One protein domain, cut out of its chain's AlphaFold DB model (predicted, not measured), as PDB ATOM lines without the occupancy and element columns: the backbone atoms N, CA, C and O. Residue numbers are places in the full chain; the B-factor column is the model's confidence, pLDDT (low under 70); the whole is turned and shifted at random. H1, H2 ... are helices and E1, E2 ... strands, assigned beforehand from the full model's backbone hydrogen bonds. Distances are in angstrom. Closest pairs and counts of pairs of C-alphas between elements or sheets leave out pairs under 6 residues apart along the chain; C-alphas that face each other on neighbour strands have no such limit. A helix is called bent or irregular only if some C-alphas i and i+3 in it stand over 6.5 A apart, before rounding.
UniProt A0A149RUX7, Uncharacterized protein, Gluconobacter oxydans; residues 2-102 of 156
ATOM      1  N   ARG A   2      30.840   8.205  -4.693       43.41
ATOM      2  CA  ARG A   2      29.622   8.580  -3.948       43.41
ATOM      3  C   ARG A   2      28.559   9.107  -4.922       43.41
ATOM      4  O   ARG A   2      28.907   9.647  -5.961       43.41
ATOM      5  N   ASP A   3      27.285   8.881  -4.605       51.72
ATOM      6  CA  ASP A   3      26.133   9.254  -5.444       51.72
ATOM      7  C   ASP A   3      25.880  10.770  -5.360       51.72
ATOM      8  O   ASP A   3      25.715  11.302  -4.259       51.72
ATOM      9  N   ILE A   4      25.826  11.457  -6.505       54.94
ATOM     10  CA  ILE A   4      25.548  12.902  -6.599       54.94
ATOM     11  C   ILE A   4      24.155  13.230  -6.070       54.94
ATOM     12  O   ILE A   4      23.965  14.318  -5.541       54.94
ATOM     13  N   ALA A   5      23.202  12.291  -6.137       49.44
ATOM     14  CA  ALA A   5      21.867  12.433  -5.554       49.44
ATOM     15  C   ALA A   5      21.839  12.207  -4.026       49.44
ATOM     16  O   ALA A   5      20.839  12.513  -3.381       49.44
ATOM     17  N   GLY A   6      22.920  11.681  -3.438       44.91
ATOM     18  CA  GLY A   6      23.056  11.452  -1.993       44.91
ATOM     19  C   GLY A   6      23.869  12.521  -1.256       44.91
ATOM     20  O   GLY A   6      23.814  12.590  -0.034       44.91
ATOM     21  N   ARG A   7      24.604  13.367  -1.981       48.91
ATOM     22  CA  ARG A   7      25.451  14.431  -1.424       48.91
ATOM     23  C   ARG A   7      24.676  15.738  -1.276       48.91
ATOM     24  O   ARG A   7      24.323  16.333  -2.287       48.91
ATOM     25  N   GLY A   8      24.291  16.100  -0.053       48.41
ATOM     26  CA  GLY A   8      23.602  17.367   0.239       48.41
ATOM     27  C   GLY A   8      24.535  18.582   0.189       48.41
ATOM     28  O   GLY A   8      24.096  19.654  -0.186       48.41
ATOM     29  N   ASP A   9      25.827  18.366   0.447       51.62
ATOM     30  CA  ASP A   9      26.943  19.324   0.356       51.62
ATOM     31  C   ASP A   9      27.132  19.918  -1.045       51.62
ATOM     32  O   ASP A   9      27.635  21.023  -1.200       51.62
ATOM     33  N   LEU A  10      26.719  19.188  -2.081       51.38
ATOM     34  CA  LEU A  10      26.811  19.664  -3.459       51.38
ATOM     35  C   LEU A  10      25.683  20.625  -3.846       51.38
ATOM     36  O   LEU A  10      25.798  21.329  -4.843       51.38
ATOM     37  N   TRP A  11      24.601  20.624  -3.070       52.50
ATOM     38  CA  TRP A  11      23.396  21.411  -3.291       52.50
ATOM     39  C   TRP A  11      23.290  22.428  -2.155       52.50
ATOM     40  O   TRP A  11      22.438  22.304  -1.278       52.50
ATOM     41  N   GLY A  12      24.220  23.390  -2.159       45.81
ATOM     42  CA  GLY A  12      24.255  24.504  -1.211       45.81
ATOM     43  C   GLY A  12      25.347  24.431  -0.140       45.81
ATOM     44  O   GLY A  12      25.036  24.306   1.036       45.81
ATOM     45  N   GLU A  13      26.607  24.630  -0.531       35.53
ATOM     46  CA  GLU A  13      27.586  25.417   0.240       35.53
ATOM     47  C   GLU A  13      28.446  26.207  -0.760       35.53
ATOM     48  O   GLU A  13      29.482  25.746  -1.225       35.53
ATOM     49  N   GLY A  14      27.968  27.382  -1.178       40.56
ATOM     50  CA  GLY A  14      28.734  28.257  -2.077       40.56
ATOM     51  C   GLY A  14      27.920  29.307  -2.824       40.56
ATOM     52  O   GLY A  14      28.470  30.317  -3.252       40.56
ATOM     53  N   LEU A  15      26.604  29.125  -2.931       41.31
ATOM     54  CA  LEU A  15      25.676  30.096  -3.503       41.31
ATOM     55  C   LEU A  15      24.481  30.179  -2.555       41.31
ATOM     56  O   LEU A  15      23.946  29.146  -2.174       41.31
ATOM     57  N   SER A  16      24.201  31.400  -2.092       36.53
ATOM     58  CA  SER A  16      23.209  31.841  -1.094       36.53
ATOM     59  C   SER A  16      22.269  30.771  -0.489       36.53
ATOM     60  O   SER A  16      21.557  30.097  -1.235       36.53
ATOM     61  N   PRO A  17      22.156  30.661   0.852       39.16
ATOM     62  CA  PRO A  17      21.209  29.753   1.495       39.16
ATOM     63  C   PRO A  17      19.772  30.195   1.188       39.16
ATOM     64  O   PRO A  17      19.194  31.026   1.889       39.16
ATOM     65  N   SER A  18      19.179  29.654   0.124       40.84
ATOM     66  CA  SER A  18      17.766  29.867  -0.167       40.84
ATOM     67  C   SER A  18      16.942  29.026   0.820       40.84
ATOM     68  O   SER A  18      17.108  27.806   0.870       40.84
ATOM     69  N   PRO A  19      16.052  29.627   1.632       39.50
ATOM     70  CA  PRO A  19      15.361  28.970   2.749       39.50
ATOM     71  C   PRO A  19      14.221  28.029   2.303       39.50
ATOM     72  O   PRO A  19      13.246  27.819   3.026       39.50
ATOM     73  N   ARG A  20      14.285  27.480   1.084       48.22
ATOM     74  CA  ARG A  20      13.162  26.791   0.438       48.22
ATOM     75  C   ARG A  20      13.156  25.299   0.767       48.22
ATOM     76  O   ARG A  20      14.140  24.593   0.586       48.22
ATOM     77  N   ALA A  21      11.985  24.784   1.142       44.09
ATOM     78  CA  ALA A  21      11.745  23.356   1.375       44.09
ATOM     79  C   ALA A  21      11.928  22.464   0.119       44.09
ATOM     80  O   ALA A  21      11.896  21.239   0.227       44.09
ATOM     81  N   ILE A  22      12.148  23.059  -1.063       54.25
ATOM     82  CA  ILE A  22      12.565  22.382  -2.304       54.25
ATOM     83  C   ILE A  22      14.013  22.797  -2.633       54.25
ATOM     84  O   ILE A  22      14.308  23.265  -3.726       54.25
ATOM     85  N   ALA A  23      14.928  22.666  -1.671       65.44
ATOM     86  CA  ALA A  23      16.339  23.033  -1.849       65.44
ATOM     87  C   ALA A  23      17.077  22.142  -2.867       65.44
ATOM     88  O   ALA A  23      18.186  22.451  -3.285       65.44
ATOM     89  N   ARG A  24      16.485  21.008  -3.263       73.88
ATOM     90  CA  ARG A  24      17.146  20.016  -4.107       73.88
ATOM     91  C   ARG A  24      16.153  19.278  -5.004       73.88
ATOM     92  O   ARG A  24      15.117  18.832  -4.497       73.88
ATOM     93  N   PRO A  25      16.467  19.067  -6.294       84.62
ATOM     94  CA  PRO A  25      15.685  18.169  -7.129       84.62
ATOM     95  C   PRO A  25      15.776  16.736  -6.589       84.62
ATOM     96  O   PRO A  25      16.841  16.274  -6.167       84.62
ATOM     97  N   ASP A  26      14.666  15.996  -6.617       84.94
ATOM     98  CA  ASP A  26      14.733  14.563  -6.326       84.94
ATOM     99  C   ASP A  26      15.531  13.816  -7.410       84.94
ATOM    100  O   ASP A  26      15.848  14.362  -8.468       84.94
ATOM    101  N   LYS A  27      15.895  12.554  -7.152       84.88
ATOM    102  CA  LYS A  27      16.783  11.798  -8.051       84.88
ATOM    103  C   LYS A  27      16.263  11.733  -9.490       84.88
ATOM    104  O   LYS A  27      17.045  11.868 -10.425       84.88
ATOM    105  N   GLU A  28      14.964  11.516  -9.672       89.44
ATOM    106  CA  GLU A  28      14.371  11.447 -11.008       89.44
ATOM    107  C   GLU A  28      14.435  12.811 -11.707       89.44
ATOM    108  O   GLU A  28      14.839  12.892 -12.864       89.44
ATOM    109  N   THR A  29      14.116  13.884 -10.982       91.31
ATOM    110  CA  THR A  29      14.194  15.271 -11.463       91.31
ATOM    111  C   THR A  29      15.618  15.643 -11.862       91.31
ATOM    112  O   THR A  29      15.832  16.158 -12.956       91.31
ATOM    113  N   LEU A  30      16.605  15.311 -11.025       90.38
ATOM    114  CA  LEU A  30      18.019  15.543 -11.302       90.38
ATOM    115  C   LEU A  30      18.462  14.842 -12.587       90.38
ATOM    116  O   LEU A  30      19.129  15.438 -13.423       90.38
ATOM    117  N   TYR A  31      18.073  13.585 -12.773       90.62
ATOM    118  CA  TYR A  31      18.472  12.833 -13.959       90.62
ATOM    119  C   TYR A  31      17.832  13.401 -15.229       90.62
ATOM    120  O   TYR A  31      18.471  13.407 -16.276       90.62
ATOM    121  N   ARG A  32      16.606  13.935 -15.142       93.00
ATOM    122  CA  ARG A  32      15.984  14.664 -16.255       93.00
ATOM    123  C   ARG A  32      16.679  15.990 -16.550       93.00
ATOM    124  O   ARG A  32      16.891  16.281 -17.716       93.00
ATOM    125  N   LEU A  33      17.089  16.743 -15.530       93.19
ATOM    126  CA  LEU A  33      17.886  17.963 -15.713       93.19
ATOM    127  C   LEU A  33      19.237  17.663 -16.369       93.19
ATOM    128  O   LEU A  33      19.635  18.351 -17.304       93.19
ATOM    129  N   LEU A  34      19.923  16.616 -15.909       93.81
ATOM    130  CA  LEU A  34      21.181  16.164 -16.499       93.81
ATOM    131  C   LEU A  34      20.991  15.699 -17.946       93.81
ATOM    132  O   LEU A  34      21.866  15.932 -18.774       93.81
ATOM    133  N   GLN A  35      19.860  15.061 -18.256       94.38
ATOM    134  CA  GLN A  35      19.529  14.670 -19.621       94.38
ATOM    135  C   GLN A  35      19.341  15.885 -20.531       94.38
ATOM    136  O   GLN A  35      19.953  15.960 -21.592       94.38
ATOM    137  N   GLU A  36      18.514  16.835 -20.098       94.75
ATOM    138  CA  GLU A  36      18.198  18.044 -20.861       94.75
ATOM    139  C   GLU A  36      19.453  18.877 -21.152       94.75
ATOM    140  O   GLU A  36      19.635  19.382 -22.252       94.75
ATOM    141  N   ASN A  37      20.374  18.945 -20.186       93.00
ATOM    142  CA  ASN A  37      21.642  19.666 -20.316       93.00
ATOM    143  C   ASN A  37      22.762  18.833 -20.974       93.00
ATOM    144  O   ASN A  37      23.937  19.178 -20.872       93.00
ATOM    145  N   CYS A  38      22.417  17.730 -21.648       92.81
ATOM    146  CA  CYS A  38      23.338  16.862 -22.389       92.81
ATOM    147  C   CYS A  38      24.468  16.227 -21.555       92.81
ATOM    148  O   CYS A  38      25.492  15.827 -22.111       92.81
ATOM    149  N   TRP A  39      24.299  16.097 -20.239       93.50
ATOM    150  CA  TRP A  39      25.251  15.409 -19.361       93.50
ATOM    151  C   TRP A  39      24.999  13.910 -19.284       93.50
ATOM    152  O   TRP A  39      25.935  13.125 -19.134       93.50
ATOM    153  N   LEU A  40      23.728  13.519 -19.363       94.00
ATOM    154  CA  LEU A  40      23.308  12.129 -19.376       94.00
ATOM    155  C   LEU A  40      22.466  11.823 -20.605       94.00
ATOM    156  O   LEU A  40      21.723  12.658 -21.105       94.00
ATOM    157  N   GLU A  41      22.491  10.568 -21.015       92.81
ATOM    158  CA  GLU A  41      21.563  10.040 -22.001       92.81
ATOM    159  C   GLU A  41      20.989   8.699 -21.560       92.81
ATOM    160  O   GLU A  41      21.536   7.995 -20.703       92.81
ATOM    161  N   ARG A  42      19.835   8.359 -22.136       90.44
ATOM    162  CA  ARG A  42      19.208   7.054 -21.955       90.44
ATOM    163  C   ARG A  42      19.500   6.188 -23.162       90.44
ATOM    164  O   ARG A  42      18.895   6.391 -24.207       90.44
ATOM    165  N   ALA A  43      20.319   5.163 -22.971       86.00
ATOM    166  CA  ALA A  43      20.583   4.160 -23.995       86.00
ATOM    167  C   ALA A  43      20.045   2.779 -23.566       86.00
ATOM    168  O   ALA A  43      19.923   2.503 -22.361       86.00
ATOM    169  N   PRO A  44      19.665   1.906 -24.516       83.25
ATOM    170  CA  PRO A  44      19.352   0.511 -24.227       83.25
ATOM    171  C   PRO A  44      20.558  -0.221 -23.623       83.25
ATOM    172  O   PRO A  44      21.678  -0.081 -24.103       83.25
ATOM    173  N   PHE A  45      20.328  -1.038 -22.593       75.94
ATOM    174  CA  PHE A  45      21.331  -1.947 -22.044       75.94
ATOM    175  C   PHE A  45      20.737  -3.348 -21.876       75.94
ATOM    176  O   PHE A  45      19.774  -3.559 -21.131       75.94
ATOM    177  N   GLY A  46      21.315  -4.328 -22.570       75.38
ATOM    178  CA  GLY A  46      20.703  -5.648 -22.707       75.38
ATOM    179  C   GLY A  46      19.436  -5.600 -23.570       75.38
ATOM    180  O   GLY A  46      19.335  -4.787 -24.484       75.38
ATOM    181  N   ARG A  47      18.474  -6.494 -23.307       68.31
ATOM    182  CA  ARG A  47      17.303  -6.682 -24.187       68.31
ATOM    183  C   ARG A  47      16.150  -5.701 -23.951       68.31
ATOM    184  O   ARG A  47      15.462  -5.371 -24.905       68.31
ATOM    185  N   GLU A  48      15.928  -5.237 -22.717       66.19
ATOM    186  CA  GLU A  48      14.671  -4.531 -22.381       66.19
ATOM    187  C   GLU A  48      14.827  -3.312 -21.460       66.19
ATOM    188  O   GLU A  48      13.873  -2.561 -21.267       66.19
ATOM    189  N   GLN A  49      16.003  -3.077 -20.867       75.00
ATOM    190  CA  GLN A  49      16.151  -2.034 -19.850       75.00
ATOM    191  C   GLN A  49      17.005  -0.880 -20.361       75.00
ATOM    192  O   GLN A  49      18.202  -1.014 -20.591       75.00
ATOM    193  N   SER A  50      16.391   0.293 -20.491       81.88
ATOM    194  CA  SER A  50      17.133   1.529 -20.728       81.88
ATOM    195  C   SER A  50      17.831   1.985 -19.441       81.88
ATOM    196  O   SER A  50      17.225   2.012 -18.363       81.88
ATOM    197  N   ARG A  51      19.109   2.349 -19.561       85.81
ATOM    198  CA  ARG A  51      19.974   2.817 -18.472       85.81
ATOM    199  C   ARG A  51      20.499   4.215 -18.778       85.81
ATOM    200  O   ARG A  51      20.380   4.698 -19.899       85.81
ATOM    201  N   TRP A  52      21.036   4.856 -17.747       87.94
ATOM    202  CA  TRP A  52      21.637   6.179 -17.842       87.94
ATOM    203  C   TRP A  52      23.133   6.059 -18.094       87.94
ATOM    204  O   TRP A  52      23.807   5.315 -17.383       87.94
ATOM    205  N   PHE A  53      23.626   6.819 -19.061       89.44
ATOM    206  CA  PHE A  53      25.029   6.883 -19.452       89.44
ATOM    207  C   PHE A  53      25.482   8.341 -19.444       89.44
ATOM    208  O   PHE A  53      24.677   9.233 -19.698       89.44
ATOM    209  N   VAL A  54      26.750   8.582 -19.113       90.62
ATOM    210  CA  VAL A  54      27.403   9.872 -19.381       90.62
ATOM    211  C   VAL A  54      27.567  10.000 -20.891       90.62
ATOM    212  O   VAL A  54      27.999   9.038 -21.521       90.62
ATOM    213  N   THR A  55      27.207  11.152 -21.456       91.69
ATOM    214  CA  THR A  55      27.320  11.403 -22.901       91.69
ATOM    215  C   THR A  55      28.780  11.460 -23.347       91.69
ATOM    216  O   THR A  55      29.639  11.914 -22.588       91.69
ATOM    217  N   ASP A  56      29.061  11.089 -24.599       91.38
ATOM    218  CA  ASP A  56      30.422  11.128 -25.161       91.38
ATOM    219  C   ASP A  56      31.067  12.511 -25.010       91.38
ATOM    220  O   ASP A  56      32.206  12.625 -24.567       91.38
ATOM    221  N   LYS A  57      30.298  13.586 -25.232       91.75
ATOM    222  CA  LYS A  57      30.757  14.970 -25.035       91.75
ATOM    223  C   LYS A  57      31.229  15.242 -23.602       91.75
ATOM    224  O   LYS A  57      32.223  15.937 -23.397       91.75
ATOM    225  N   ALA A  58      30.515  14.730 -22.600       90.94
ATOM    226  CA  ALA A  58      30.893  14.893 -21.200       90.94
ATOM    227  C   ALA A  58      32.113  14.029 -20.828       90.94
ATOM    228  O   ALA A  58      32.916  14.444 -19.988       90.94
ATOM    229  N   VAL A  59      32.283  12.871 -21.475       90.62
ATOM    230  CA  VAL A  59      33.479  12.025 -21.341       90.62
ATOM    231  C   VAL A  59      34.702  12.705 -21.958       90.62
ATOM    232  O   VAL A  59      35.713  12.870 -21.278       90.62
ATOM    233  N   GLU A  60      34.606  13.160 -23.207       91.25
ATOM    234  CA  GLU A  60      35.668  13.881 -23.921       91.25
ATOM    235  C   GLU A  60      36.068  15.174 -23.203       91.25
ATOM    236  O   GLU A  60      37.250  15.502 -23.110       91.25
ATOM    237  N   GLY A  61      35.091  15.880 -22.628       89.56
ATOM    238  CA  GLY A  61      35.321  17.065 -21.802       89.56
ATOM    239  C   GLY A  61      35.934  16.775 -20.427       89.56
ATOM    240  O   GLY A  61      36.218  17.713 -19.687       89.56
ATOM    241  N   GLY A  62      36.125  15.504 -20.061       90.38
ATOM    242  CA  GLY A  62      36.725  15.108 -18.790       90.38
ATOM    243  C   GLY A  62      35.842  15.378 -17.571       90.38
ATOM    244  O   GLY A  62      36.372  15.592 -16.485       90.38
ATOM    245  N   TYR A  63      34.513  15.382 -17.720       89.00
ATOM    246  CA  TYR A  63      33.569  15.615 -16.616       89.00
ATOM    247  C   TYR A  63      33.170  14.328 -15.891       89.00
ATOM    248  O   TYR A  63      32.757  14.361 -14.729       89.00
ATOM    249  N   GLY A  64      33.274  13.182 -16.559       88.44
ATOM    250  CA  GLY A  64      32.857  11.909 -15.995       88.44
ATOM    251  C   GLY A  64      32.998  10.746 -16.961       88.44
ATOM    252  O   GLY A  64      33.544  10.880 -18.050       88.44
ATOM    253  N   GLN A  65      32.495   9.592 -16.541       89.31
ATOM    254  CA  GLN A  65      32.435   8.379 -17.348       89.31
ATOM    255  C   GLN A  65      31.304   7.462 -16.884       89.31
ATOM    256  O   GLN A  65      30.875   7.497 -15.725       89.31
ATOM    257  N   THR A  66      30.848   6.586 -17.778       86.81
ATOM    258  CA  THR A  66      30.002   5.461 -17.378       86.81
ATOM    259  C   THR A  66      30.883   4.314 -16.902       86.81
ATOM    260  O   THR A  66      31.724   3.814 -17.643       86.81
ATOM    261  N   VAL A  67      30.672   3.870 -15.666       81.94
ATOM    262  CA  VAL A  67      31.375   2.715 -15.105       81.94
ATOM    263  C   VAL A  67      30.559   1.461 -15.387       81.94
ATOM    264  O   VAL A  67      29.436   1.347 -14.896       81.94
ATOM    265  N   ASP A  68      31.129   0.512 -16.132       77.69
ATOM    266  CA  ASP A  68      30.572  -0.833 -16.298       77.69
ATOM    267  C   ASP A  68      31.250  -1.819 -15.324       77.69
ATOM    268  O   ASP A  68      32.419  -2.174 -15.509       77.69
ATOM    269  N   PRO A  69      30.546  -2.274 -14.271       68.69
ATOM    270  CA  PRO A  69      31.110  -3.173 -13.273       68.69
ATOM    271  C   PRO A  69      31.343  -4.602 -13.788       68.69
ATOM    272  O   PRO A  69      32.071  -5.342 -13.131       68.69
ATOM    273  N   SER A  70      30.775  -4.999 -14.935       65.94
ATOM    274  CA  SER A  70      30.967  -6.347 -15.498       65.94
ATOM    275  C   SER A  70      32.419  -6.632 -15.902       65.94
ATOM    276  O   SER A  70      32.864  -7.773 -15.827       65.94
ATOM    277  N   ASN A  71      33.180  -5.583 -16.223       57.94
ATOM    278  CA  ASN A  71      34.591  -5.664 -16.608       57.94
ATOM    279  C   ASN A  71      35.559  -5.418 -15.435       57.94
ATOM    280  O   ASN A  71      36.776  -5.392 -15.621       57.94
ATOM    281  N   LEU A  72      35.048  -5.217 -14.215       60.84
ATOM    282  CA  LEU A  72      35.845  -4.808 -13.058       60.84
ATOM    283  C   LEU A  72      35.999  -5.959 -12.054       60.84
ATOM    284  O   LEU A  72      35.147  -6.187 -11.199       60.84
ATOM    285  N   HIS A  73      37.144  -6.645 -12.102       52.28
ATOM    286  CA  HIS A  73      37.429  -7.817 -11.261       52.28
ATOM    287  C   HIS A  73      37.626  -7.527  -9.753       52.28
ATOM    288  O   HIS A  73      37.588  -8.461  -8.954       52.28
ATOM    289  N   SER A  74      37.840  -6.272  -9.327       52.91
ATOM    290  CA  SER A  74      38.309  -5.953  -7.959       52.91
ATOM    291  C   SER A  74      37.561  -4.829  -7.227       52.91
ATOM    292  O   SER A  74      37.881  -4.514  -6.077       52.91
ATOM    293  N   LEU A  75      36.536  -4.223  -7.833       55.59
ATOM    294  CA  LEU A  75      35.806  -3.118  -7.208       55.59
ATOM    295  C   LEU A  75      34.790  -3.639  -6.174       55.59
ATOM    296  O   LEU A  75      33.782  -4.266  -6.507       55.59
ATOM    297  N   LYS A  76      35.028  -3.342  -4.887       55.59
ATOM    298  CA  LYS A  76      34.061  -3.566  -3.794       55.59
ATOM    299  C   LYS A  76      32.889  -2.579  -3.907       55.59
ATOM    300  O   LYS A  76      32.785  -1.624  -3.142       55.59
ATOM    301  N   LEU A  77      32.001  -2.803  -4.870       56.91
ATOM    302  CA  LEU A  77      30.716  -2.107  -4.981       56.91
ATOM    303  C   LEU A  77      29.690  -2.801  -4.070       56.91
ATOM    304  O   LEU A  77      29.726  -4.017  -3.930       56.91
ATOM    305  N   SER A  78      28.788  -2.071  -3.417       49.66
ATOM    306  CA  SER A  78      27.736  -2.657  -2.569       49.66
ATOM    307  C   SER A  78      26.365  -2.621  -3.260       49.66
ATOM    308  O   SER A  78      26.045  -1.679  -3.990       49.66
ATOM    309  N   GLY A  79      25.545  -3.656  -3.034       56.47
ATOM    310  CA  GLY A  79      24.183  -3.769  -3.580       56.47
ATOM    311  C   GLY A  79      24.114  -3.963  -5.104       56.47
ATOM    312  O   GLY A  79      25.071  -4.418  -5.730       56.47
ATOM    313  N   GLY A  80      22.985  -3.581  -5.716       52.97
ATOM    314  CA  GLY A  80      22.729  -3.709  -7.166       52.97
ATOM    315  C   GLY A  80      23.667  -2.907  -8.085       52.97
ATOM    316  O   GLY A  80      23.588  -3.032  -9.303       52.97
ATOM    317  N   LYS A  81      24.592  -2.116  -7.517       53.88
ATOM    318  CA  LYS A  81      25.649  -1.393  -8.246       53.88
ATOM    319  C   LYS A  81      26.743  -2.312  -8.804       53.88
ATOM    320  O   LYS A  81      27.543  -1.859  -9.606       53.88
ATOM    321  N   LYS A  82      26.790  -3.588  -8.398       54.84
ATOM    322  CA  LYS A  82      27.693  -4.598  -8.983       54.84
ATOM    323  C   LYS A  82      27.240  -5.121 -10.350       54.84
ATOM    324  O   LYS A  82      28.007  -5.814 -11.001       54.84
ATOM    325  N   SER A  83      25.998  -4.856 -10.749       60.38
ATOM    326  CA  SER A  83      25.332  -5.663 -11.777       60.38
ATOM    327  C   SER A  83      25.095  -4.938 -13.102       60.38
ATOM    328  O   SER A  83      24.771  -5.599 -14.081       60.38
ATOM    329  N   PHE A  84      25.213  -3.605 -13.145       71.62
ATOM    330  CA  PHE A  84      24.828  -2.803 -14.313       71.62
ATOM    331  C   PHE A  84      25.667  -1.526 -14.437       71.62
ATOM    332  O   PHE A  84      26.078  -1.002 -13.398       71.62
ATOM    333  N   PRO A  85      25.858  -0.986 -15.656       79.56
ATOM    334  CA  PRO A  85      26.516   0.296 -15.853       79.56
ATOM    335  C   PRO A  85      25.811   1.437 -15.124       79.56
ATOM    336  O   PRO A  85      24.578   1.468 -15.030       79.56
ATOM    337  N   PHE A  86      26.593   2.385 -14.619       80.50
ATOM    338  CA  PHE A  86      26.073   3.595 -13.991       80.50
ATOM    339  C   PHE A  86      26.963   4.810 -14.283       80.50
ATOM    340  O   PHE A  86      28.188   4.678 -14.353       80.50
ATOM    341  N   PRO A  87      26.363   6.003 -14.427       86.75
ATOM    342  CA  PRO A  87      27.114   7.212 -14.708       86.75
ATOM    343  C   PRO A  87      27.811   7.719 -13.442       86.75
ATOM    344  O   PRO A  87      27.251   7.663 -12.340       86.75
ATOM    345  N   VAL A  88      29.025   8.234 -13.605       85.00
ATOM    346  CA  VAL A  88      29.820   8.860 -12.546       85.00
ATOM    347  C   VAL A  88      30.422  10.150 -13.091       85.00
ATOM    348  O   VAL A  88      31.067  10.126 -14.131       85.00
ATOM    349  N   PHE A  89      30.259  11.255 -12.365       87.00
ATOM    350  CA  PHE A  89      31.001  12.491 -12.627       87.00
ATOM    351  C   PHE A  89      32.167  12.619 -11.645       87.00
ATOM    352  O   PHE A  89      32.076  12.142 -10.505       87.00
ATOM    353  N   TYR A  90      33.269  13.216 -12.093       85.56
ATOM    354  CA  TYR A  90      34.453  13.428 -11.264       85.56
ATOM    355  C   TYR A  90      34.206  14.528 -10.241       85.56
ATOM    356  O   TYR A  90      33.546  15.520 -10.535       85.56
ATOM    357  N   GLU A  91      34.700  14.319  -9.020       82.75
ATOM    358  CA  GLU A  91      34.351  15.128  -7.846       82.75
ATOM    359  C   GLU A  91      34.675  16.615  -8.025       82.75
ATOM    360  O   GLU A  91      33.864  17.463  -7.662       82.75
ATOM    361  N   ASP A  92      35.805  16.920  -8.658       83.06
ATOM    362  CA  ASP A  92      36.266  18.272  -8.984       83.06
ATOM    363  C   ASP A  92      35.430  18.965 -10.072       83.06
ATOM    364  O   ASP A  92      35.528  20.178 -10.229       83.06
ATOM    365  N   LYS A  93      34.593  18.218 -10.801       85.06
ATOM    366  CA  LYS A  93      33.743  18.710 -11.897       85.06
ATOM    367  C   LYS A  93      32.262  18.771 -11.552       85.06
ATOM    368  O   LYS A  93      31.474  19.320 -12.317       85.06
ATOM    369  N   VAL A  94      31.850  18.214 -10.411       83.19
ATOM    370  CA  VAL A  94      30.421  18.102 -10.078       83.19
ATOM    371  C   VAL A  94      29.758  19.469  -9.909       83.19
ATOM    372  O   VAL A  94      28.607  19.624 -10.307       83.19
ATOM    373  N   GLN A  95      30.466  20.456  -9.356       80.56
ATOM    374  CA  GLN A  95      29.917  21.807  -9.194       80.56
ATOM    375  C   GLN A  95      29.665  22.488 -10.539       80.56
ATOM    376  O   GLN A  95      28.584  23.039 -10.739       80.56
ATOM    377  N   ASP A  96      30.592  22.353 -11.489       84.62
ATOM    378  CA  ASP A  96      30.419  22.874 -12.849       84.62
ATOM    379  C   ASP A  96      29.182  22.255 -13.515       84.62
ATOM    380  O   ASP A  96      28.348  22.962 -14.080       84.62
ATOM    381  N   VAL A  97      29.009  20.933 -13.379       86.25
ATOM    382  CA  VAL A  97      27.832  20.220 -13.896       86.25
ATOM    383  C   VAL A  97      26.550  20.739 -13.247       86.25
ATOM    384  O   VAL A  97      25.602  21.057 -13.962       86.25
ATOM    385  N   ILE A  98      26.501  20.859 -11.915       85.19
ATOM    386  CA  ILE A  98      25.307  21.325 -11.185       85.19
ATOM    387  C   ILE A  98      24.934  22.753 -11.581       85.19
ATOM    388  O   ILE A  98      23.757  23.020 -11.826       85.19
ATOM    389  N   TRP A  99      25.919  23.645 -11.702       82.44
ATOM    390  CA  TRP A  99      25.710  25.037 -12.100       82.44
ATOM    391  C   TRP A  99      24.978  25.148 -13.442       82.44
ATOM    392  O   TRP A  99      24.075  25.968 -13.601       82.44
ATOM    393  N   THR A 100      25.300  24.276 -14.400       88.19
ATOM    394  CA  THR A 100      24.642  24.298 -15.717       88.19
ATOM    395  C   THR A 100      23.173  23.872 -15.698       88.19
ATOM    396  O   THR A 100      22.455  24.164 -16.646       88.19
ATOM    397  N   LEU A 101      22.690  23.214 -14.638       89.69
ATOM    398  CA  LEU A 101      21.329  22.661 -14.611       89.69
ATOM    399  C   LEU A 101      20.236  23.727 -14.481       89.69
ATOM    400  O   LEU A 101      19.064  23.412 -14.685       89.69
ATOM    401  N   GLY A 102      20.597  24.956 -14.097       87.88
ATOM    402  CA  GLY A 102      19.668  26.083 -14.006       87.88
ATOM    403  C   GLY A 102      18.554  25.906 -12.968       87.88
ATOM    404  O   GLY A 102      17.545  26.599 -13.040       87.88
TER     405      GLY A 102
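What this domain is: This is residues 2 to 102 of the 156 residues of an uncharacterized protein of Gluconobacter oxydans (UniProt A0A149RUX7). Two small two-strand sheets, the hairpin E1 E2 and the pair E3 E4, meet in the body, where E2 packs on E3 and E4. H1 sits by E1, H4 follows E4 and comes near H1, H2 sits by E3, and H3 lies away from the other helices; the length runs from the loop of residues 16 to 22, which sticks out, to the turn of the hairpin E1 E2. The printed part has 101 residues, with four named helices and four named strands in the order H1 E1 E2 H2 E3 H3 E4 H4; both sheets are antiparallel. The class is mixed, helices and strands, with under half of the residues in named elements. The whole is compact, with a radius of gyration of the C-alphas of 14.6 A, and elongated, spanning 43 by 27 by 26 A.

How they stand to each other: Start at E1, residues 40 to 45, and E2, residues 49 to 54, an antiparallel hairpin at 142 degrees; look for N 41 and O 53, 2.9 A apart, within hydrogen-bond range. The second sheet has E3, residues 64 to 67, and E4, residues 86 to 89, antiparallel at 157 degrees, with N 65 and O 88 at 2.9 A. Between the sheets, the closest C-alphas of E2 and E4 are those of Phe 53 and Pro 87, 5.2 A apart; those of E2 and E3 are Val 54 and Thr 66, 5.5 A. H1, residues 27 to 36, comes closest to E1 at the C-alphas of Leu 34 and Leu 40, 5.4 A. H2, residues 56 to 60, comes closest to E3 at the C-alphas of Val 59 and Gln 65, 5.5 A. H4, residues 91 to 100, and H1 are near each other, with 6 pairs of C-alphas within 10 A. H3, residues 79 to 82, is apart from H1, H2 and H4. In H1 and H2 every O i to N i+4 pair is within hydrogen-bond range, in H4 4 of 6; H3 is too short for one.

Where its parts are: Find C-alpha 27 at (16.783, 11.798, -8.051); from there H1 runs 14.3 A. E1 is 14.5 A long and E2 16.4 A, ending at C-alpha 54 at (27.403, 9.872, -19.381). E4 covers 10.3 A. H4 runs 15.5 A to C-alpha 100 at (24.642, 24.298, -15.717) and is irregular: C-alphas 92 and 95 are 7.3 A apart. H3 is neither bent nor irregular, but only just: C-alphas 79 and 82 are 6.5 A apart.

The domain as a whole: The C-alphas of Ser 16 and Arg 47, the two farthest apart, are 45.3 A apart. The printed part has no cut. The link from E3 to H3, 11 residues, is long; residues 2 to 26 hold no named element. Look for pLDDT under 70 in residues 2 to 23, 47 to 48 and 69 to 83; the mean of the printed part is 73.3.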